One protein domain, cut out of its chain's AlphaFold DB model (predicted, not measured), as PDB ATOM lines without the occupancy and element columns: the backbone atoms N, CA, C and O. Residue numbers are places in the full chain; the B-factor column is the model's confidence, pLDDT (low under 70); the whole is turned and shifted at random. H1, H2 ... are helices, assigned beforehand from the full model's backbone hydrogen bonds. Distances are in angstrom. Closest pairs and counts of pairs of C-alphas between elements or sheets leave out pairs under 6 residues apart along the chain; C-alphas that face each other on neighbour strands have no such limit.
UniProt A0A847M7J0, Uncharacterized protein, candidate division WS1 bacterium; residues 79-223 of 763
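What this domain is: This is residues 79 to 223 of the 763 residues of an uncharacterized protein of candidate division WS1 bacterium (UniProt A0A847M7J0). H3 is the core of an elongated helical body, with H1, H4, H6 and residues 120 to 127 of H2 packed round it and H5 meeting one end. The link between H1 and H2 reaches far out. The 145 printed residues have six named helices, H1 to H6 in order: all helix, compact, radius of gyration of the C-alphas 16.6 A, spans 55 by 33 by 28 A.

How they stand to each other: H1, residues 80 to 95, H2, residues 109 to 127, and H3, residues 139 to 150, form an up-and-down bundle, each running against the one before. H3, the hub, touches H4, residues 154 to 171, at 28 degrees, a shallow tilt, opposite ways; their closest C-alphas, Arg 141 and Ala 160, are 4.4 A apart. H3 and H5, residues 182 to 192, touch only at their ends; the closest C-alphas, Thr 139 and Asn 191, are 5.3 A apart. H3 touches H6, residues 194 to 198; the closest C-alphas, Thr 142 and Leu 195, are 4.7 A apart. Every O i to N i+4 pair is within hydrogen-bond range in H3, H4 and H6, against 9 of 12 in H1, 13 of 15 in H2 and 6 of 7 in H5.

Where its parts are: H1 spans 21.8 A from C-alpha 80 at (-52.416, 33.406, -34.621), H2 25.6 A, H4 25.2 A; H6 ends at C-alpha 198 (-40.596, 20.366, -35.794).

The domain as a whole: The printed part has no cut; the links H1 to H2 and H2 to H3 are long, and no printed residue is under 70 in pLDDT.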
ATOM      1  N   ARG A  79     -53.848  33.239 -38.602       83.88
ATOM      2  CA  ARG A  79     -52.453  32.819 -38.449       83.88
ATOM      3  C   ARG A  79     -51.941  32.945 -37.014       83.88
ATOM      4  O   ARG A  79     -50.781  32.633 -36.788       83.88
ATOM      5  N   ASP A  80     -52.772  33.350 -36.050       83.62
ATOM      6  CA  ASP A  80     -52.416  33.406 -34.621       83.62
ATOM      7  C   ASP A  80     -51.677  32.144 -34.110       83.62
ATOM      8  O   ASP A  80     -50.668  32.311 -33.415       83.62
ATOM      9  N   PRO A  81     -52.058  30.900 -34.513       86.25
ATOM     10  CA  PRO A  81     -51.333  29.692 -34.108       86.25
ATOM     11  C   PRO A  81     -49.835  29.721 -34.432       86.25
ATOM     12  O   PRO A  81     -49.021  29.258 -33.637       86.25
ATOM     13  N   VAL A  82     -49.458  30.291 -35.578       85.69
ATOM     14  CA  VAL A  82     -48.064  30.335 -36.047       85.69
ATOM     15  C   VAL A  82     -47.395  31.695 -35.846       85.69
ATOM     16  O   VAL A  82     -46.179  31.751 -35.713       85.69
ATOM     17  N   GLU A  83     -48.154  32.792 -35.807       87.25
ATOM     18  CA  GLU A  83     -47.618  34.154 -35.663       87.25
ATOM     19  C   GLU A  83     -47.386  34.559 -34.203       87.25
ATOM     20  O   GLU A  83     -46.498  35.369 -33.946       87.25
ATOM     21  N   GLN A  84     -48.172  34.033 -33.257       89.19
ATOM     22  CA  GLN A  84     -48.061  34.383 -31.834       89.19
ATOM     23  C   GLN A  84     -47.725  33.167 -30.974       89.19
ATOM     24  O   GLN A  84     -46.751  33.197 -30.224       89.19
ATOM     25  N   LEU A  85     -48.503  32.088 -31.092       92.06
ATOM     26  CA  LEU A  85     -48.402  30.951 -30.173       92.06
ATOM     27  C   LEU A  85     -47.150  30.105 -30.420       92.06
ATOM     28  O   LEU A  85     -46.422  29.818 -29.473       92.06
ATOM     29  N   LEU A  86     -46.844  29.755 -31.671       93.38
ATOM     30  CA  LEU A  86     -45.654  28.962 -31.993       93.38
ATOM     31  C   LEU A  86     -44.337  29.606 -31.496       93.38
ATOM     32  O   LEU A  86     -43.572  28.904 -30.833       93.38
ATOM     33  N   PRO A  87     -44.066  30.914 -31.709       93.25
ATOM     34  CA  PRO A  87     -42.907  31.570 -31.104       93.25
ATOM     35  C   PRO A  87     -42.853  31.456 -29.575       93.25
ATOM     36  O   PRO A  87     -41.768  31.297 -29.017       93.25
ATOM     37  N   MET A  88     -43.999  31.505 -28.883       94.88
ATOM     38  CA  MET A  88     -44.053  31.326 -27.426       94.88
ATOM     39  C   MET A  88     -43.718  29.889 -27.010       94.88
ATOM     40  O   MET A  88     -42.991  29.704 -26.036       94.88
ATOM     41  N   VAL A  89     -44.200  28.886 -27.753       96.25
ATOM     42  CA  VAL A  89     -43.875  27.465 -27.529       96.25
ATOM     43  C   VAL A  89     -42.370  27.231 -27.686       96.25
ATOM     44  O   VAL A  89     -41.744  26.669 -26.790       96.25
ATOM     45  N   VAL A  90     -41.771  27.735 -28.772       93.75
ATOM     46  CA  VAL A  90     -40.320  27.640 -29.021       93.75
ATOM     47  C   VAL A  90     -39.525  28.366 -27.934       93.75
ATOM     48  O   VAL A  90     -38.553  27.825 -27.409       93.75
ATOM     49  N   ALA A  91     -39.945  29.574 -27.544       95.19
ATOM     50  CA  ALA A  91     -39.282  30.320 -26.480       95.19
ATOM     51  C   ALA A  91     -39.317  29.565 -25.147       95.19
ATOM     52  O   ALA A  91     -38.299  29.512 -24.461       95.19
ATOM     53  N   TYR A  92     -40.456  28.962 -24.791       97.12
ATOM     54  CA  TYR A  92     -40.580  28.153 -23.584       97.12
ATOM     55  C   TYR A  92     -39.685  26.912 -23.629       97.12
ATOM     56  O   TYR A  92     -38.978  26.667 -22.654       97.12
ATOM     57  N   ASP A  93     -39.653  26.174 -24.742       95.31
ATOM     58  CA  ASP A  93     -38.783  24.998 -24.886       95.31
ATOM     59  C   ASP A  93     -37.302  25.346 -24.660       95.31
ATOM     60  O   ASP A  93     -36.590  24.640 -23.949       95.31
ATOM     61  N   LEU A  94     -36.859  26.505 -25.160       93.69
ATOM     62  CA  LEU A  94     -35.490  26.992 -24.977       93.69
ATOM     63  C   LEU A  94     -35.153  27.387 -23.529       93.69
ATOM     64  O   LEU A  94     -33.982  27.336 -23.146       93.69
ATOM     65  N   ILE A  95     -36.134  27.829 -22.729       95.38
ATOM     66  CA  ILE A  95     -35.879  28.418 -21.400       95.38
ATOM     67  C   ILE A  95     -36.451  27.625 -20.221       95.38
ATOM     68  O   ILE A  95     -36.157  27.979 -19.078       95.38
ATOM     69  N   ARG A  96     -37.255  26.576 -20.448       94.69
ATOM     70  CA  ARG A  96     -37.947  25.830 -19.374       94.69
ATOM     71  C   ARG A  96     -37.003  25.239 -18.331       94.69
ATOM     72  O   ARG A  96     -37.316  25.266 -17.143       94.69
ATOM     73  N   ASP A  97     -35.813  24.829 -18.760       94.06
ATOM     74  CA  ASP A  97     -34.768  24.277 -17.892       94.06
ATOM     75  C   ASP A  97     -33.672  25.292 -17.529       94.06
ATOM     76  O   ASP A  97     -32.687  24.950 -16.863       94.06
ATOM     77  N   ALA A  98     -33.816  26.550 -17.959       95.31
ATOM     78  CA  ALA A  98     -32.816  27.579 -17.729       95.31
ATOM     79  C   ALA A  98     -32.666  27.887 -16.233       95.31
ATOM     80  O   ALA A  98     -33.630  27.939 -15.462       95.31
ATOM     81  N   ARG A  99     -31.421  28.130 -15.820       96.38
ATOM     82  CA  ARG A  99     -31.057  28.453 -14.439       96.38
ATOM     83  C   ARG A  99     -30.187  29.698 -14.395       96.38
ATOM     84  O   ARG A  99     -29.355  29.917 -15.275       96.38
ATOM     85  N   TYR A 100     -30.353  30.490 -13.344       94.44
ATOM     86  CA  TYR A 100     -29.432  31.572 -13.016       94.44
ATOM     87  C   TYR A 100     -28.050  31.011 -12.623       94.44
ATOM     88  O   TYR A 100     -27.933  29.829 -12.285       94.44
ATOM     89  N   PRO A 101     -26.983  31.840 -12.606       96.69
ATOM     90  CA  PRO A 101     -25.640  31.397 -12.214       96.69
ATOM     91  C   PRO A 101     -25.538  30.782 -10.809       96.69
ATOM     92  O   PRO A 101     -24.586  30.060 -10.527       96.69
ATOM     93  N   ASP A 102     -26.498  31.064  -9.925       95.94
ATOM     94  CA  ASP A 102     -26.586  30.488  -8.578       95.94
ATOM     95  C   ASP A 102     -27.314  29.126  -8.530       95.94
ATOM     96  O   ASP A 102     -27.452  28.534  -7.460       95.94
ATOM     97  N   GLY A 103     -27.758  28.611  -9.681       94.56
ATOM     98  CA  GLY A 103     -28.458  27.336  -9.828       94.56
ATOM     99  C   GLY A 103     -29.973  27.405  -9.620       94.56
ATOM    100  O   GLY A 103     -30.654  26.391  -9.824       94.56
ATOM    101  N   THR A 104     -30.525  28.565  -9.252       95.19
ATOM    102  CA  THR A 104     -31.979  28.748  -9.137       95.19
ATOM    103  C   THR A 104     -32.639  28.692 -10.516       95.19
ATOM    104  O   THR A 104     -32.073  29.155 -11.505       95.19
ATOM    105  N   ALA A 105     -33.814  28.061 -10.603       95.19
ATOM    106  CA  ALA A 105     -34.561  27.978 -11.857       95.19
ATOM    107  C   ALA A 105     -35.033  29.373 -12.289       95.19
ATOM    108  O   ALA A 105     -35.427  30.181 -11.447       95.19
ATOM    109  N   LEU A 106     -34.994  29.646 -13.596       95.31
ATOM    110  CA  LEU A 106     -35.482  30.903 -14.164       95.31
ATOM    111  C   LEU A 106     -36.982  31.097 -13.898       95.31
ATOM    112  O   LEU A 106     -37.424  32.214 -13.636       95.31
ATOM    113  N   MET A 107     -37.740  30.001 -13.959       95.75
ATOM    114  CA  MET A 107     -39.179  29.943 -13.723       95.75
ATOM    115  C   MET A 107     -39.472  28.918 -12.629       95.75
ATOM    116  O   MET A 107     -38.886  27.834 -12.627       95.75
ATOM    117  N   ASP A 108     -40.373  29.260 -11.708       94.06
ATOM    118  CA  ASP A 108     -40.893  28.303 -10.735       94.06
ATOM    119  C   ASP A 108     -41.987  27.411 -11.348       94.06
ATOM    120  O   ASP A 108     -42.491  27.666 -12.443       94.06
ATOM    121  N   GLU A 109     -42.342  26.347 -10.629       93.56
ATOM    122  CA  GLU A 109     -43.338  25.359 -11.060       93.56
ATOM    123  C   GLU A 109     -44.707  25.996 -11.343       93.56
ATOM    124  O   GLU A 109     -45.376  25.618 -12.299       93.56
ATOM    125  N   GLN A 110     -45.102  27.018 -10.577       95.19
ATOM    126  CA  GLN A 110     -46.387  27.691 -10.764       95.19
ATOM    127  C   GLN A 110     -46.413  28.509 -12.062       95.19
ATOM    128  O   GLN A 110     -47.427  28.541 -12.760       95.19
ATOM    129  N   VAL A 111     -45.317  29.192 -12.392       93.94
ATOM    130  CA  VAL A 111     -45.177  29.914 -13.661       93.94
ATOM    131  C   VAL A 111     -45.178  28.934 -14.829       93.94
ATOM    132  O   VAL A 111     -45.893  29.175 -15.799       93.94
ATOM    133  N   GLN A 112     -44.437  27.828 -14.726       95.12
ATOM    134  CA  GLN A 112     -44.419  26.795 -15.765       95.12
ATOM    135  C   GLN A 112     -45.813  26.205 -15.993       95.12
ATOM    136  O   GLN A 112     -46.276  26.174 -17.130       95.12
ATOM    137  N   GLN A 113     -46.516  25.839 -14.919       94.69
ATOM    138  CA  GLN A 113     -47.873  25.304 -14.991       94.69
ATOM    139  C   GLN A 113     -48.827  26.275 -15.697       94.69
ATOM    140  O   GLN A 113     -49.536  25.877 -16.609       94.69
ATOM    141  N   ARG A 114     -48.795  27.567 -15.352       92.69
ATOM    142  CA  ARG A 114     -49.650  28.574 -16.006       92.69
ATOM    143  C   ARG A 114     -49.325  28.770 -17.482       92.69
ATOM    144  O   ARG A 114     -50.227  29.018 -18.270       92.69
ATOM    145  N   ILE A 115     -48.053  28.698 -17.870       93.56
ATOM    146  CA  ILE A 115     -47.669  28.787 -19.285       93.56
ATOM    147  C   ILE A 115     -48.208  27.570 -20.048       93.56
ATOM    148  O   ILE A 115     -48.803  27.730 -21.112       93.56
ATOM    149  N   VAL A 116     -48.037  26.369 -19.496       95.31
ATOM    150  CA  VAL A 116     -48.499  25.130 -20.131       95.31
ATOM    151  C   VAL A 116     -50.026  25.086 -20.204       95.31
ATOM    152  O   VAL A 116     -50.567  25.004 -21.302       95.31
ATOM    153  N   GLU A 117     -50.720  25.219 -19.076       92.69
ATOM    154  CA  GLU A 117     -52.174  25.042 -18.987       92.69
ATOM    155  C   GLU A 117     -52.938  26.231 -19.607       92.69
ATOM    156  O   GLU A 117     -53.766  26.047 -20.501       92.69
ATOM    157  N   ASP A 118     -52.647  27.474 -19.186       87.94
ATOM    158  CA  ASP A 118     -53.471  28.643 -19.552       87.94
ATOM    159  C   ASP A 118     -53.193  29.164 -20.975       87.94
ATOM    160  O   ASP A 118     -54.042  29.853 -21.561       87.94
ATOM    161  N   ILE A 119     -51.998  28.890 -21.519       89.56
ATOM    162  CA  ILE A 119     -51.569  29.373 -22.839       89.56
ATOM    163  C   ILE A 119     -51.512  28.221 -23.837       89.56
ATOM    164  O   ILE A 119     -52.227  28.281 -24.836       89.56
ATOM    165  N   PHE A 120     -50.691  27.192 -23.620       93.44
ATOM    166  CA  PHE A 120     -50.436  26.187 -24.659       93.44
ATOM    167  C   PHE A 120     -51.559  25.166 -24.800       93.44
ATOM    168  O   PHE A 120     -52.070  24.983 -25.905       93.44
ATOM    169  N   GLU A 121     -51.975  24.524 -23.711       92.69
ATOM    170  CA  GLU A 121     -53.047  23.531 -23.743       92.69
ATOM    171  C   GLU A 121     -54.381  24.184 -24.086       92.69
ATOM    172  O   GLU A 121     -54.997  23.778 -25.070       92.69
ATOM    173  N   ALA A 122     -54.757  25.257 -23.382       89.31
ATOM    174  CA  ALA A 122     -56.004  25.971 -23.644       89.31
ATOM    175  C   ALA A 122     -56.101  26.508 -25.083       89.31
ATOM    176  O   ALA A 122     -57.140  26.359 -25.723       89.31
ATOM    177  N   SER A 123     -55.034  27.117 -25.623       89.81
ATOM    178  CA  SER A 123     -55.087  27.626 -27.004       89.81
ATOM    179  C   SER A 123     -55.101  26.494 -28.029       89.81
ATOM    180  O   SER A 123     -55.765  26.625 -29.054       89.81
ATOM    181  N   SER A 124     -54.394  25.387 -27.775       92.19
ATOM    182  CA  SER A 124     -54.428  24.228 -28.675       92.19
ATOM    183  C   SER A 124     -55.828  23.626 -28.716       92.19
ATOM    184  O   SER A 124     -56.379  23.487 -29.800       92.19
ATOM    185  N   GLU A 125     -56.455  23.384 -27.560       91.56
ATOM    186  CA  GLU A 125     -57.827  22.867 -27.489       91.56
ATOM    187  C   GLU A 125     -58.818  23.756 -28.247       91.56
ATOM    188  O   GLU A 125     -59.685  23.264 -28.966       91.56
ATOM    189  N   GLU A 126     -58.690  25.077 -28.135       91.19
ATOM    190  CA  GLU A 126     -59.539  26.023 -28.859       91.19
ATOM    191  C   GLU A 126     -59.312  25.974 -30.372       91.19
ATOM    192  O   GLU A 126     -60.265  25.821 -31.135       91.19
ATOM    193  N   TRP A 127     -58.062  26.085 -30.822       93.12
ATOM    194  CA  TRP A 127     -57.739  26.107 -32.248       93.12
ATOM    195  C   TRP A 127     -57.974  24.759 -32.935       93.12
ATOM    196  O   TRP A 127     -58.337  24.744 -34.109       93.12
ATOM    197  N   GLU A 128     -57.858  23.639 -32.220       94.50
ATOM    198  CA  GLU A 128     -58.117  22.281 -32.725       94.50
ATOM    199  C   GLU A 128     -59.583  22.049 -33.133       94.50
ATOM    200  O   GLU A 128     -59.882  21.123 -33.897       94.50
ATOM    201  N   HIS A 129     -60.504  22.929 -32.725       93.81
ATOM    202  CA  HIS A 129     -61.868  22.957 -33.262       93.81
ATOM    203  C   HIS A 129     -61.914  23.414 -34.729       93.81
ATOM    204  O   HIS A 129     -62.853  23.072 -35.452       93.81
ATOM    205  N   TRP A 130     -60.899  24.138 -35.212       92.62
ATOM    206  CA  TRP A 130     -60.800  24.534 -36.609       92.62
ATOM    207  C   TRP A 130     -60.131  23.439 -37.448       92.62
ATOM    208  O   TRP A 130     -58.908  23.326 -37.569       92.62
ATOM    209  N   ARG A 131     -60.968  22.588 -38.046       90.19
ATOM    210  CA  ARG A 131     -60.518  21.427 -38.831       90.19
ATOM    211  C   ARG A 131     -60.205  21.731 -40.297       90.19
ATOM    212  O   ARG A 131     -59.723  20.841 -40.986       90.19
ATOM    213  N   ASP A 132     -60.439  22.959 -40.748       87.81
ATOM    214  CA  ASP A 132     -60.213  23.403 -42.125       87.81
ATOM    215  C   ASP A 132     -58.739  23.243 -42.557       87.81
ATOM    216  O   ASP A 132     -57.820  23.595 -41.821       87.81
ATOM    217  N   LEU A 133     -58.519  22.713 -43.765       88.31
ATOM    218  CA  LEU A 133     -57.189  22.496 -44.356       88.31
ATOM    219  C   LEU A 133     -56.891  23.479 -45.505       88.31
ATOM    220  O   LEU A 133     -56.114  23.185 -46.415       88.31
ATOM    221  N   SER A 134     -57.523  24.656 -45.505       83.38
ATOM    222  CA  SER A 134     -57.161  25.744 -46.417       83.38
ATOM    223  C   SER A 134     -55.763  26.279 -46.126       83.38
ATOM    224  O   SER A 134     -55.144  25.975 -45.108       83.38
ATOM    225  N   ASN A 135     -55.297  27.183 -46.987       75.31
ATOM    226  CA  ASN A 135     -54.036  27.882 -46.796       75.31
ATOM    227  C   ASN A 135     -53.886  28.581 -45.433       75.31
ATOM    228  O   ASN A 135     -52.750  28.839 -45.055       75.31
ATOM    229  N   LYS A 136     -54.963  28.872 -44.687       83.19
ATOM    230  CA  LYS A 136     -54.884  29.434 -43.330       83.19
ATOM    231  C   LYS A 136     -55.186  28.420 -42.223       83.19
ATOM    232  O   LYS A 136     -54.490  28.429 -41.209       83.19
ATOM    233  N   GLY A 137     -56.174  27.544 -42.420       87.06
ATOM    234  CA  GLY A 137     -56.591  26.553 -41.415       87.06
ATOM    235  C   GLY A 137     -55.482  25.581 -41.009       87.06
ATOM    236  O   GLY A 137     -55.350  25.215 -39.842       87.06
ATOM    237  N   VAL A 138     -54.583  25.270 -41.946       90.31
ATOM    238  CA  VAL A 138     -53.435  24.374 -41.725       90.31
ATOM    239  C   VAL A 138     -52.495  24.826 -40.604       90.31
ATOM    240  O   VAL A 138     -51.848  23.984 -39.991       90.31
ATOM    241  N   THR A 139     -52.451  26.124 -40.281       92.50
ATOM    242  CA  THR A 139     -51.583  26.670 -39.219       92.50
ATOM    243  C   THR A 139     -51.818  26.016 -37.856       92.50
ATOM    244  O   THR A 139     -50.877  25.866 -37.076       92.50
ATOM    245  N   VAL A 140     -53.047  25.563 -37.592       94.31
ATOM    246  CA  VAL A 140     -53.416  24.846 -36.365       94.31
ATOM    247  C   VAL A 140     -52.610  23.558 -36.213       94.31
ATOM    248  O   VAL A 140     -52.160  23.242 -35.116       94.31
ATOM    249  N   ARG A 141     -52.363  22.833 -37.314       96.25
ATOM    250  CA  ARG A 141     -51.594  21.580 -37.281       96.25
ATOM    251  C   ARG A 141     -50.160  21.834 -36.818       96.25
ATOM    252  O   ARG A 141     -49.636  21.062 -36.024       96.25
ATOM    253  N   THR A 142     -49.545  22.939 -37.245       95.75
ATOM    254  CA  THR A 142     -48.203  23.332 -36.790       95.75
ATOM    255  C   THR A 142     -48.158  23.557 -35.279       95.75
ATOM    256  O   THR A 142     -47.236  23.080 -34.620       95.75
ATOM    257  N   LEU A 143     -49.153  24.261 -34.724       95.44
ATOM    258  CA  LEU A 143     -49.237  24.504 -33.283       95.44
ATOM    259  C   LEU A 143     -49.408  23.192 -32.508       95.44
ATOM    260  O   LEU A 143     -48.641  22.940 -31.580       95.44
ATOM    261  N   SER A 144     -50.354  22.339 -32.912       96.94
ATOM    262  CA  SER A 144     -50.592  21.049 -32.249       96.94
ATOM    263  C   SER A 144     -49.387  20.113 -32.337       96.94
ATOM    264  O   SER A 144     -49.078  19.441 -31.357       96.94
ATOM    265  N   ALA A 145     -48.654  20.107 -33.457       97.62
ATOM    266  CA  ALA A 145     -47.389  19.380 -33.573       97.62
ATOM    267  C   ALA A 145     -46.346  19.890 -32.567       97.62
ATOM    268  O   ALA A 145     -45.718  19.089 -31.879       97.62
ATOM    269  N   ALA A 146     -46.175  21.213 -32.462       97.38
ATOM    270  CA  ALA A 146     -45.205  21.826 -31.556       97.38
ATOM    271  C   ALA A 146     -45.528  21.544 -30.084       97.38
ATOM    272  O   ALA A 146     -44.664  21.086 -29.338       97.38
ATOM    273  N   VAL A 147     -46.776  21.785 -29.672       97.81
ATOM    274  CA  VAL A 147     -47.234  21.541 -28.296       97.81
ATOM    275  C   VAL A 147     -47.208  20.048 -27.979       97.81
ATOM    276  O   VAL A 147     -46.735  19.661 -26.914       97.81
ATOM    277  N   GLY A 148     -47.645  19.206 -28.919       97.62
ATOM    278  CA  GLY A 148     -47.634  17.759 -28.753       97.62
ATOM    279  C   GLY A 148     -46.228  17.191 -28.580       97.62
ATOM    280  O   GLY A 148     -46.000  16.384 -27.683       97.62
ATOM    281  N   ALA A 149     -45.263  17.657 -29.374       97.00
ATOM    282  CA  ALA A 149     -43.867  17.262 -29.228       97.00
ATOM    283  C   ALA A 149     -43.257  17.772 -27.908       97.00
ATOM    284  O   ALA A 149     -42.575  17.018 -27.220       97.00
ATOM    285  N   LEU A 150     -43.531  19.026 -27.528       96.62
ATOM    286  CA  LEU A 150     -43.008  19.651 -26.307       96.62
ATOM    287  C   LEU A 150     -43.485  18.955 -25.020       96.62
ATOM    288  O   LEU A 150     -42.712  18.837 -24.062       96.62
ATOM    289  N   LEU A 151     -44.763  18.564 -24.988       96.06
ATOM    290  CA  LEU A 151     -45.456  18.019 -23.816       96.06
ATOM    291  C   LEU A 151     -45.587  16.487 -23.838       96.06
ATOM    292  O   LEU A 151     -46.268  15.933 -22.981       96.06
ATOM    293  N   GLU A 152     -44.955  15.811 -24.802       95.62
ATOM    294  CA  GLU A 152     -45.046  14.355 -24.997       95.62
ATOM    295  C   GLU A 152     -46.499  13.847 -25.156       95.62
ATOM    296  O   GLU A 152     -46.875  12.818 -24.595       95.62
ATOM    297  N   GLN A 153     -47.314  14.559 -25.946       96.69
ATOM    298  CA  GLN A 153     -48.709  14.225 -26.287       96.69
ATOM    299  C   GLN A 153     -48.787  13.659 -27.726       96.69
ATOM    300  O   GLN A 153     -49.050  14.405 -28.681       96.69
ATOM    301  N   PRO A 154     -48.516  12.352 -27.932       96.25
ATOM    302  CA  PRO A 154     -48.385  11.749 -29.261       96.25
ATOM    303  C   PRO A 154     -49.665  11.815 -30.099       96.25
ATOM    304  O   PRO A 154     -49.586  11.892 -31.323       96.25
ATOM    305  N   GLU A 155     -50.841  11.833 -29.476       96.06
ATOM    306  CA  GLU A 155     -52.120  12.009 -30.164       96.06
ATOM    307  C   GLU A 155     -52.210  13.344 -30.917       96.06
ATOM    308  O   GLU A 155     -52.671  13.365 -32.059       96.06
ATOM    309  N   ARG A 156     -51.698  14.444 -30.343       96.62
ATOM    310  CA  ARG A 156     -51.666  15.750 -31.022       96.62
ATOM    311  C   ARG A 156     -50.672  15.764 -32.173       96.62
ATOM    312  O   ARG A 156     -50.979  16.304 -33.235       96.62
ATOM    313  N   VAL A 157     -49.509  15.131 -31.992       97.56
ATOM    314  CA  VAL A 157     -48.498  14.992 -33.054       97.56
ATOM    315  C   VAL A 157     -49.056  14.201 -34.235       97.56
ATOM    316  O   VAL A 157     -48.922  14.623 -35.383       97.56
ATOM    317  N   ARG A 158     -49.724  13.081 -33.960       96.50
ATOM    318  CA  ARG A 158     -50.334  12.228 -34.984       96.50
ATOM    319  C   ARG A 158     -51.475  12.933 -35.700       96.50
ATOM    320  O   ARG A 158     -51.468  12.972 -36.922       96.50
ATOM    321  N   TRP A 159     -52.363  13.605 -34.970       95.81
ATOM    322  CA  TRP A 159     -53.421  14.417 -35.576       95.81
ATOM    323  C   TRP A 159     -52.871  15.542 -36.469       95.81
ATOM    324  O   TRP A 159     -53.399  15.805 -37.554       95.81
ATOM    325  N   ALA A 160     -51.787  16.194 -36.040       96.81
ATOM    326  CA  ALA A 160     -51.105  17.200 -36.840       96.81
ATOM    327  C   ALA A 160     -50.513  16.612 -38.131       96.81
ATOM    328  O   ALA A 160     -50.691  17.193 -39.204       96.81
ATOM    329  N   LEU A 161     -49.844  15.460 -38.030       96.31
ATOM    330  CA  LEU A 161     -49.251  14.750 -39.161       96.31
ATOM    331  C   LEU A 161     -50.311  14.243 -40.148       96.31
ATOM    332  O   LEU A 161     -50.149  14.411 -41.355       96.31
ATOM    333  N   ASP A 162     -51.414  13.687 -39.655       95.44
ATOM    334  CA  ASP A 162     -52.522  13.219 -40.488       95.44
ATOM    335  C   ASP A 162     -53.147  14.384 -41.259       95.44
ATOM    336  O   ASP A 162     -53.304  14.308 -42.477       95.44
ATOM    337  N   GLY A 163     -53.404  15.510 -40.583       95.56
ATOM    338  CA  GLY A 163     -53.898  16.722 -41.237       95.56
ATOM    339  C   GLY A 163     -52.914  17.310 -42.254       95.56
ATOM    340  O   GLY A 163     -53.334  17.841 -43.280       95.56
ATOM    341  N   PHE A 164     -51.607  17.203 -42.001       95.81
ATOM    342  CA  PHE A 164     -50.574  17.600 -42.957       95.81
ATOM    343  C   PHE A 164     -50.590  16.718 -44.213       95.81
ATOM    344  O   PHE A 164     -50.578  17.236 -45.329       95.81
ATOM    345  N   ASN A 165     -50.686  15.399 -44.043       95.38
ATOM    346  CA  ASN A 165     -50.758  14.449 -45.152       95.38
ATOM    347  C   ASN A 165     -52.062  14.593 -45.953       95.38
ATOM    348  O   ASN A 165     -52.030  14.566 -47.182       95.38
ATOM    349  N   GLU A 166     -53.199  14.803 -45.284       95.19
ATOM    350  CA  GLU A 166     -54.488  15.075 -45.935       95.19
ATOM    351  C   GLU A 166     -54.445  16.382 -46.737       95.19
ATOM    352  O   GLU A 166     -54.936  16.452 -47.866       95.19
ATOM    353  N   MET A 167     -53.805  17.418 -46.192       94.06
ATOM    354  CA  MET A 167     -53.596  18.679 -46.895       94.06
ATOM    355  C   MET A 167     -52.754  18.476 -48.160       94.06
ATOM    356  O   MET A 167     -53.165  18.923 -49.230       94.06
ATOM    357  N   LEU A 168     -51.632  17.751 -48.069       94.12
ATOM    358  CA  LEU A 168     -50.826  17.403 -49.243       94.12
ATOM    359  C   LEU A 168     -51.665  16.648 -50.282       94.12
ATOM    360  O   LEU A 168     -51.666  17.023 -51.446       94.12
ATOM    361  N   ALA A 169     -52.443  15.648 -49.867       91.62
ATOM    362  CA  ALA A 169     -53.262  14.842 -50.772       91.62
ATOM    363  C   ALA A 169     -54.416  15.608 -51.449       91.62
ATOM    364  O   ALA A 169     -54.901  15.183 -52.494       91.62
ATOM    365  N   THR A 170     -54.891  16.707 -50.856       89.38
ATOM    366  CA  THR A 170     -56.074  17.441 -51.347       89.38
ATOM    367  C   THR A 170     -55.752  18.798 -51.967       89.38
ATOM    368  O   THR A 170     -56.601  19.371 -52.655       89.38
ATOM    369  N   ARG A 171     -54.552  19.340 -51.717       90.44
ATOM    370  CA  ARG A 171     -54.124  20.684 -52.152       90.44
ATOM    371  C   ARG A 171     -52.855  20.689 -52.988       90.44
ATOM    372  O   ARG A 171     -52.517  21.733 -53.541       90.44
ATOM    373  N   TYR A 172     -52.178  19.555 -53.090       93.62
ATOM    374  CA  TYR A 172     -51.065  19.363 -53.997       93.62
ATOM    375  C   TYR A 172     -51.414  18.242 -54.971       93.62
ATOM    376  O   TYR A 172     -52.001  17.227 -54.596       93.62
ATOM    377  N   HIS A 173     -51.066  18.445 -56.233       94.44
ATOM    378  CA  HIS A 173     -51.071  17.384 -57.223       94.44
ATOM    379  C   HIS A 173     -50.037  16.313 -56.825       94.44
ATOM    380  O   HIS A 173     -49.121  16.569 -56.037       94.44
ATOM    381  N   PHE A 174     -50.171  15.098 -57.358       93.31
ATOM    382  CA  PHE A 174     -49.286  13.975 -57.010       93.31
ATOM    383  C   PHE A 174     -47.812  14.210 -57.394       93.31
ATOM    384  O   PHE A 174     -46.921  13.566 -56.848       93.31
ATOM    385  N   ASP A 175     -47.558  15.137 -58.318       94.31
ATOM    386  CA  ASP A 175     -46.234  15.603 -58.738       94.31
ATOM    387  C   ASP A 175     -45.681  16.735 -57.845       94.31
ATOM    388  O   ASP A 175     -44.590  17.247 -58.086       94.31
ATOM    389  N   GLY A 176     -46.401  17.109 -56.782       94.94
ATOM    390  CA  GLY A 176     -45.968  18.071 -55.769       94.94
ATOM    391  C   GLY A 176     -46.347  19.522 -56.058       94.94
ATOM    392  O   GLY A 176     -46.039  20.400 -55.257       94.94
ATOM    393  N   PHE A 177     -47.029  19.828 -57.155       94.88
ATOM    394  CA  PHE A 177     -47.415  21.207 -57.450       94.88
ATOM    395  C   PHE A 177     -48.665  21.614 -56.669       94.88
ATOM    396  O   PHE A 177     -49.608  20.840 -56.527       94.88
ATOM    397  N   TYR A 178     -48.695  22.844 -56.152       93.50
ATOM    398  CA  TYR A 178     -49.872  23.351 -55.445       93.50
ATOM    399  C   TYR A 178     -51.019  23.610 -56.420       93.50
ATOM    400  O   TYR A 178     -50.811  24.188 -57.489       93.50
ATOM    401  N   THR A 179     -52.244  23.252 -56.041       91.38
ATOM    402  CA  THR A 179     -53.377  23.275 -56.975       91.38
ATOM    403  C   THR A 179     -53.784  24.677 -57.424       91.38
ATOM    404  O   THR A 179     -54.401  24.814 -58.479       91.38
ATOM    405  N   GLU A 180     -53.422  25.732 -56.690       90.25
ATOM    406  CA  GLU A 180     -53.873  27.113 -56.936       90.25
ATOM    407  C   GLU A 180     -52.954  27.945 -57.843       90.25
ATOM    408  O   GLU A 180     -53.362  28.322 -58.931       90.25
ATOM    409  N   ALA A 181     -51.745  28.283 -57.389       92.19
ATOM    410  CA  ALA A 181     -50.764  29.086 -58.128       92.19
ATOM    411  C   ALA A 181     -49.401  29.060 -57.401       92.19
ATOM    412  O   ALA A 181     -49.379  28.858 -56.178       92.19
ATOM    413  N   PRO A 182     -48.272  29.326 -58.088       94.31
ATOM    414  CA  PRO A 182     -46.946  29.459 -57.466       94.31
ATOM    415  C   PRO A 182     -46.883  30.394 -56.241       94.31
ATOM    416  O   PRO A 182     -46.292  30.059 -55.207       94.31
ATOM    417  N   SER A 183     -47.530  31.562 -56.303       92.44
ATOM    418  CA  SER A 183     -47.584  32.503 -55.169       92.44
ATOM    419  C   SER A 183     -48.321  31.920 -53.957       92.44
ATOM    420  O   SER A 183     -47.896  32.095 -52.811       92.44
ATOM    421  N   TYR A 184     -49.399  31.174 -54.201       91.00
ATOM    422  CA  TYR A 184     -50.212  30.539 -53.171       91.00
ATOM    423  C   TYR A 184     -49.540  29.295 -52.587       91.00
ATOM    424  O   TYR A 184     -49.712  29.033 -51.397       91.00
ATOM    425  N   ALA A 185     -48.694  28.603 -53.354       93.00
ATOM    426  CA  ALA A 185     -47.795  27.576 -52.833       93.00
ATOM    427  C   ALA A 185     -46.817  28.171 -51.805       93.00
ATOM    428  O   ALA A 185     -46.669  27.650 -50.699       93.00
ATOM    429  N   SER A 186     -46.216  29.322 -52.133       92.62
ATOM    430  CA  SER A 186     -45.343  30.068 -51.214       92.62
ATOM    431  C   SER A 186     -46.091  30.519 -49.955       92.62
ATOM    432  O   SER A 186     -45.577  30.389 -48.841       92.62
ATOM    433  N   TYR A 187     -47.323  31.010 -50.115       89.94
ATOM    434  CA  TYR A 187     -48.171  31.426 -48.998       89.94
ATOM    435  C   TYR A 187     -48.580  30.249 -48.098       89.94
ATOM    436  O   TYR A 187     -48.528  30.371 -46.874       89.94
ATOM    437  N   ASN A 188     -48.951  29.102 -48.677       91.12
ATOM    438  CA  ASN A 188     -49.265  27.884 -47.929       91.12
ATOM    439  C   ASN A 188     -48.040  27.389 -47.149       91.12
ATOM    440  O   ASN A 188     -48.125  27.165 -45.941       91.12
ATOM    441  N   TYR A 189     -46.879  27.320 -47.802       91.69
ATOM    442  CA  TYR A 189     -45.642  26.887 -47.163       91.69
ATOM    443  C   TYR A 189     -45.241  27.787 -45.984       91.69
ATOM    444  O   TYR A 189     -44.826  27.288 -44.943       91.69
ATOM    445  N   ALA A 190     -45.460  29.103 -46.073       88.81
ATOM    446  CA  ALA A 190     -45.238  30.020 -44.952       88.81
ATOM    447  C   ALA A 190     -46.154  29.762 -43.732       88.81
ATOM    448  O   ALA A 190     -45.896  30.292 -42.651       88.81
ATOM    449  N   ASN A 191     -47.225  28.979 -43.890       88.81
ATOM    450  CA  ASN A 191     -48.183  28.645 -42.832       88.81
ATOM    451  C   ASN A 191     -47.955  27.263 -42.219       88.81
ATOM    452  O   ASN A 191     -48.306  27.049 -41.059       88.81
ATOM    453  N   ILE A 192     -47.362  26.338 -42.975       91.38
ATOM    454  CA  ILE A 192     -47.239  24.932 -42.569       91.38
ATOM    455  C   ILE A 192     -45.803  24.400 -42.593       91.38
ATOM    456  O   ILE A 192     -45.523  23.388 -41.964       91.38
ATOM    457  N   GLY A 193     -44.860  25.086 -43.246       91.25
ATOM    458  CA  GLY A 193     -43.487  24.611 -43.463       91.25
ATOM    459  C   GLY A 193     -42.657  24.410 -42.188       91.25
ATOM    460  O   GLY A 193     -41.664  23.682 -42.203       91.25
ATOM    461  N   ALA A 194     -43.071  24.989 -41.056       92.94
ATOM    462  CA  ALA A 194     -42.454  24.723 -39.758       92.94
ATOM    463  C   ALA A 194     -42.798  23.322 -39.216       92.94
ATOM    464  O   ALA A 194     -41.935  22.690 -38.612       92.94
ATOM    465  N   LEU A 195     -44.006  22.803 -39.477       95.94
ATOM    466  CA  LEU A 195     -44.461  21.489 -39.002       95.94
ATOM    467  C   LEU A 195     -43.483  20.357 -39.355       95.94
ATOM    468  O   LEU A 195     -43.033  19.674 -38.435       95.94
ATOM    469  N   PRO A 196     -43.084  20.148 -40.628       96.12
ATOM    470  CA  PRO A 196     -42.170  19.061 -40.958       96.12
ATOM    471  C   PRO A 196     -40.782  19.240 -40.333       96.12
ATOM    472  O   PRO A 196     -40.106  18.251 -40.067       96.12
ATOM    473  N   ASN A 197     -40.357  20.478 -40.049       94.44
ATOM    474  CA  ASN A 197     -39.101  20.742 -39.344       94.44
ATOM    475  C   ASN A 197     -39.190  20.401 -37.851       94.44
ATOM    476  O   ASN A 197     -38.236  19.841 -37.318       94.44
ATOM    477  N   ILE A 198     -40.318  20.708 -37.201       95.31
ATOM    478  CA  ILE A 198     -40.596  20.366 -35.794       95.31
ATOM    479  C   ILE A 198     -40.620  18.848 -35.608       95.31
ATOM    480  O   ILE A 198     -40.066  18.334 -34.643       95.31
ATOM    481  N   LEU A 199     -41.236  18.128 -36.547       96.56
ATOM    482  CA  LEU A 199     -41.380  16.676 -36.463       96.56
ATOM    483  C   LEU A 199     -40.174  15.895 -37.011       96.56
ATOM    484  O   LEU A 199     -40.186  14.665 -36.999       96.56
ATOM    485  N   HIS A 200     -39.130  16.571 -37.491       95.81
ATOM    486  CA  HIS A 200     -37.941  15.896 -38.003       95.81
ATOM    487  C   HIS A 200     -37.189  15.174 -36.878       95.81
ATOM    488  O   HIS A 200     -36.700  15.804 -35.944       95.81
ATOM    489  N   GLY A 201     -37.066  13.854 -36.995       95.38
ATOM    490  CA  GLY A 201     -36.469  12.988 -35.980       95.38
ATOM    491  C   GLY A 201     -37.414  12.615 -34.835       95.38
ATOM    492  O   GLY A 201     -36.977  11.962 -33.890       95.38
ATOM    493  N   TYR A 202     -38.696  12.993 -34.901       97.38
ATOM    494  CA  TYR A 202     -39.680  12.627 -33.882       97.38
ATOM    495  C   TYR A 202     -39.887  11.103 -33.818       97.38
ATOM    496  O   TYR A 202     -40.018  10.434 -34.848       97.38
ATOM    497  N   SER A 203     -39.976  10.582 -32.592       97.56
ATOM    498  CA  SER A 203     -40.431   9.229 -32.263       97.56
ATOM    499  C   SER A 203     -41.536   9.325 -31.216       97.56
ATOM    500  O   SER A 203     -41.459  10.163 -30.318       97.56
ATOM    501  N   ASP A 204     -42.525   8.433 -31.277       97.44
ATOM    502  CA  ASP A 204     -43.532   8.369 -30.214       97.44
ATOM    503  C   ASP A 204     -42.884   8.088 -28.845       97.44
ATOM    504  O   ASP A 204     -41.950   7.273 -28.766       97.44
ATOM    505  N   PRO A 205     -43.421   8.644 -27.740       96.25
ATOM    506  CA  PRO A 205     -42.917   8.375 -26.400       96.25
ATOM    507  C   PRO A 205     -42.816   6.878 -26.096       96.25
ATOM    508  O   PRO A 205     -43.610   6.046 -26.563       96.25
ATOM    509  N   VAL A 206     -41.812   6.499 -25.306       93.75
ATOM    510  CA  VAL A 206     -41.586   5.096 -24.938       93.75
ATOM    511  C   VAL A 206     -42.824   4.545 -24.231       93.75
ATOM    512  O   VAL A 206     -43.301   5.105 -23.252       93.75
ATOM    513  N   GLY A 207     -43.346   3.420 -24.724       91.69
ATOM    514  CA  GLY A 207     -44.529   2.771 -24.153       91.69
ATOM    515  C   GLY A 207     -45.866   3.233 -24.736       91.69
ATOM    516  O   GLY A 207     -46.849   2.517 -24.552       91.69
ATOM    517  N   TYR A 208     -45.909   4.331 -25.500       94.56
ATOM    518  CA  TYR A 208     -47.095   4.680 -26.282       94.56
ATOM    519  C   TYR A 208     -47.408   3.587 -27.314       94.56
ATOM    520  O   TYR A 208     -46.513   3.087 -28.009       94.56
ATOM    521  N   GLN A 209     -48.680   3.207 -27.385       93.06
ATOM    522  CA  GLN A 209     -49.219   2.265 -28.357       93.06
ATOM    523  C   GLN A 209     -50.322   2.999 -29.117       93.06
ATOM    524  O   GLN A 209     -51.341   3.312 -28.498       93.06
ATOM    525  N   PRO A 210     -50.122   3.320 -30.405       92.06
ATOM    526  CA  PRO A 210     -51.164   3.968 -31.183       92.06
ATOM    527  C   PRO A 210     -52.357   3.028 -31.352       92.06
ATOM    528  O   PRO A 210     -52.192   1.808 -31.423       92.06
ATOM    529  N   GLU A 211     -53.555   3.604 -31.429       89.31
ATOM    530  CA  GLU A 211     -54.769   2.839 -31.730       89.31
ATOM    531  C   GLU A 211     -54.709   2.252 -33.148       89.31
ATOM    532  O   GLU A 211     -55.066   1.090 -33.346       89.31
ATOM    533  N   ASP A 212     -54.154   3.021 -34.093       85.62
ATOM    534  CA  ASP A 212     -54.003   2.659 -35.499       85.62
ATOM    535  C   ASP A 212     -52.541   2.752 -35.974       85.62
ATOM    536  O   ASP A 212     -51.807   3.703 -35.686       85.62
ATOM    537  N   GLY A 213     -52.124   1.768 -36.776       86.19
ATOM    538  CA  GLY A 213     -50.804   1.737 -37.406       86.19
ATOM    539  C   GLY A 213     -49.647   1.376 -36.463       86.19
ATOM    540  O   GLY A 213     -49.826   0.833 -35.376       86.19
ATOM    541  N   GLY A 214     -48.419   1.615 -36.930       91.88
ATOM    542  CA  GLY A 214     -47.198   1.418 -36.147       91.88
ATOM    543  C   GLY A 214     -46.806   2.665 -35.356       91.88
ATOM    544  O   GLY A 214     -47.282   3.767 -35.636       91.88
ATOM    545  N   ARG A 215     -45.903   2.501 -34.381       94.50
ATOM    546  CA  ARG A 215     -45.221   3.630 -33.727       94.50
ATOM    547  C   ARG A 215     -44.468   4.466 -34.766       94.50
ATOM    548  O   ARG A 215     -43.878   3.906 -35.689       94.50
ATOM    549  N   LEU A 216     -44.483   5.784 -34.598       95.50
ATOM    550  CA  LEU A 216     -43.616   6.684 -35.348       95.50
ATOM    551  C   LEU A 216     -42.200   6.560 -34.790       95.50
ATOM    552  O   LEU A 216     -42.009   6.643 -33.575       95.50
ATOM    553  N   GLU A 217     -41.223   6.351 -35.670       95.38
ATOM    554  CA  GLU A 217     -39.816   6.212 -35.299       95.38
ATOM    555  C   GLU A 217     -38.938   7.047 -36.236       95.38
ATOM    556  O   GLU A 217     -38.943   6.816 -37.445       95.38
ATOM    557  N   ASN A 218     -38.179   7.996 -35.673       95.81
ATOM    558  CA  ASN A 218     -37.245   8.872 -36.390       95.81
ATOM    559  C   ASN A 218     -37.830   9.457 -37.692       95.81
ATOM    560  O   ASN A 218     -37.286   9.270 -38.784       95.81
ATOM    561  N   LEU A 219     -38.974  10.133 -37.576       95.75
ATOM    562  CA  LEU A 219     -39.735  10.624 -38.719       95.75
ATOM    563  C   LEU A 219     -38.904  11.571 -39.603       95.75
ATOM    564  O   LEU A 219     -38.338  12.553 -39.123       95.75
ATOM    565  N   ASN A 220     -38.870  11.322 -40.914       94.88
ATOM    566  CA  ASN A 220     -38.209  12.200 -41.877       94.88
ATOM    567  C   ASN A 220     -39.109  12.488 -43.084       94.88
ATOM    568  O   ASN A 220     -39.238  11.667 -43.983       94.88
ATOM    569  N   LEU A 221     -39.683  13.691 -43.114       94.75
ATOM    570  CA  LEU A 221     -40.581  14.150 -44.179       94.75
ATOM    571  C   LEU A 221     -39.849  14.837 -45.348       94.75
ATOM    572  O   LEU A 221     -40.504  15.371 -46.237       94.75
ATOM    573  N   PHE A 222     -38.513  14.898 -45.340       94.00
ATOM    574  CA  PHE A 222     -37.728  15.629 -46.349       94.00
ATOM    575  C   PHE A 222     -36.993  14.728 -47.342       94.00
ATOM    576  O   PHE A 222     -36.476  15.240 -48.327       94.00
ATOM    577  N   ALA A 223     -36.894  13.425 -47.069       83.81
ATOM    578  CA  ALA A 223     -36.101  12.514 -47.892       83.81
ATOM    579  C   ALA A 223     -36.850  12.012 -49.134       83.81
ATOM    580  O   ALA A 223     -36.232  11.801 -50.171       83.81
TER     581      ALA A 223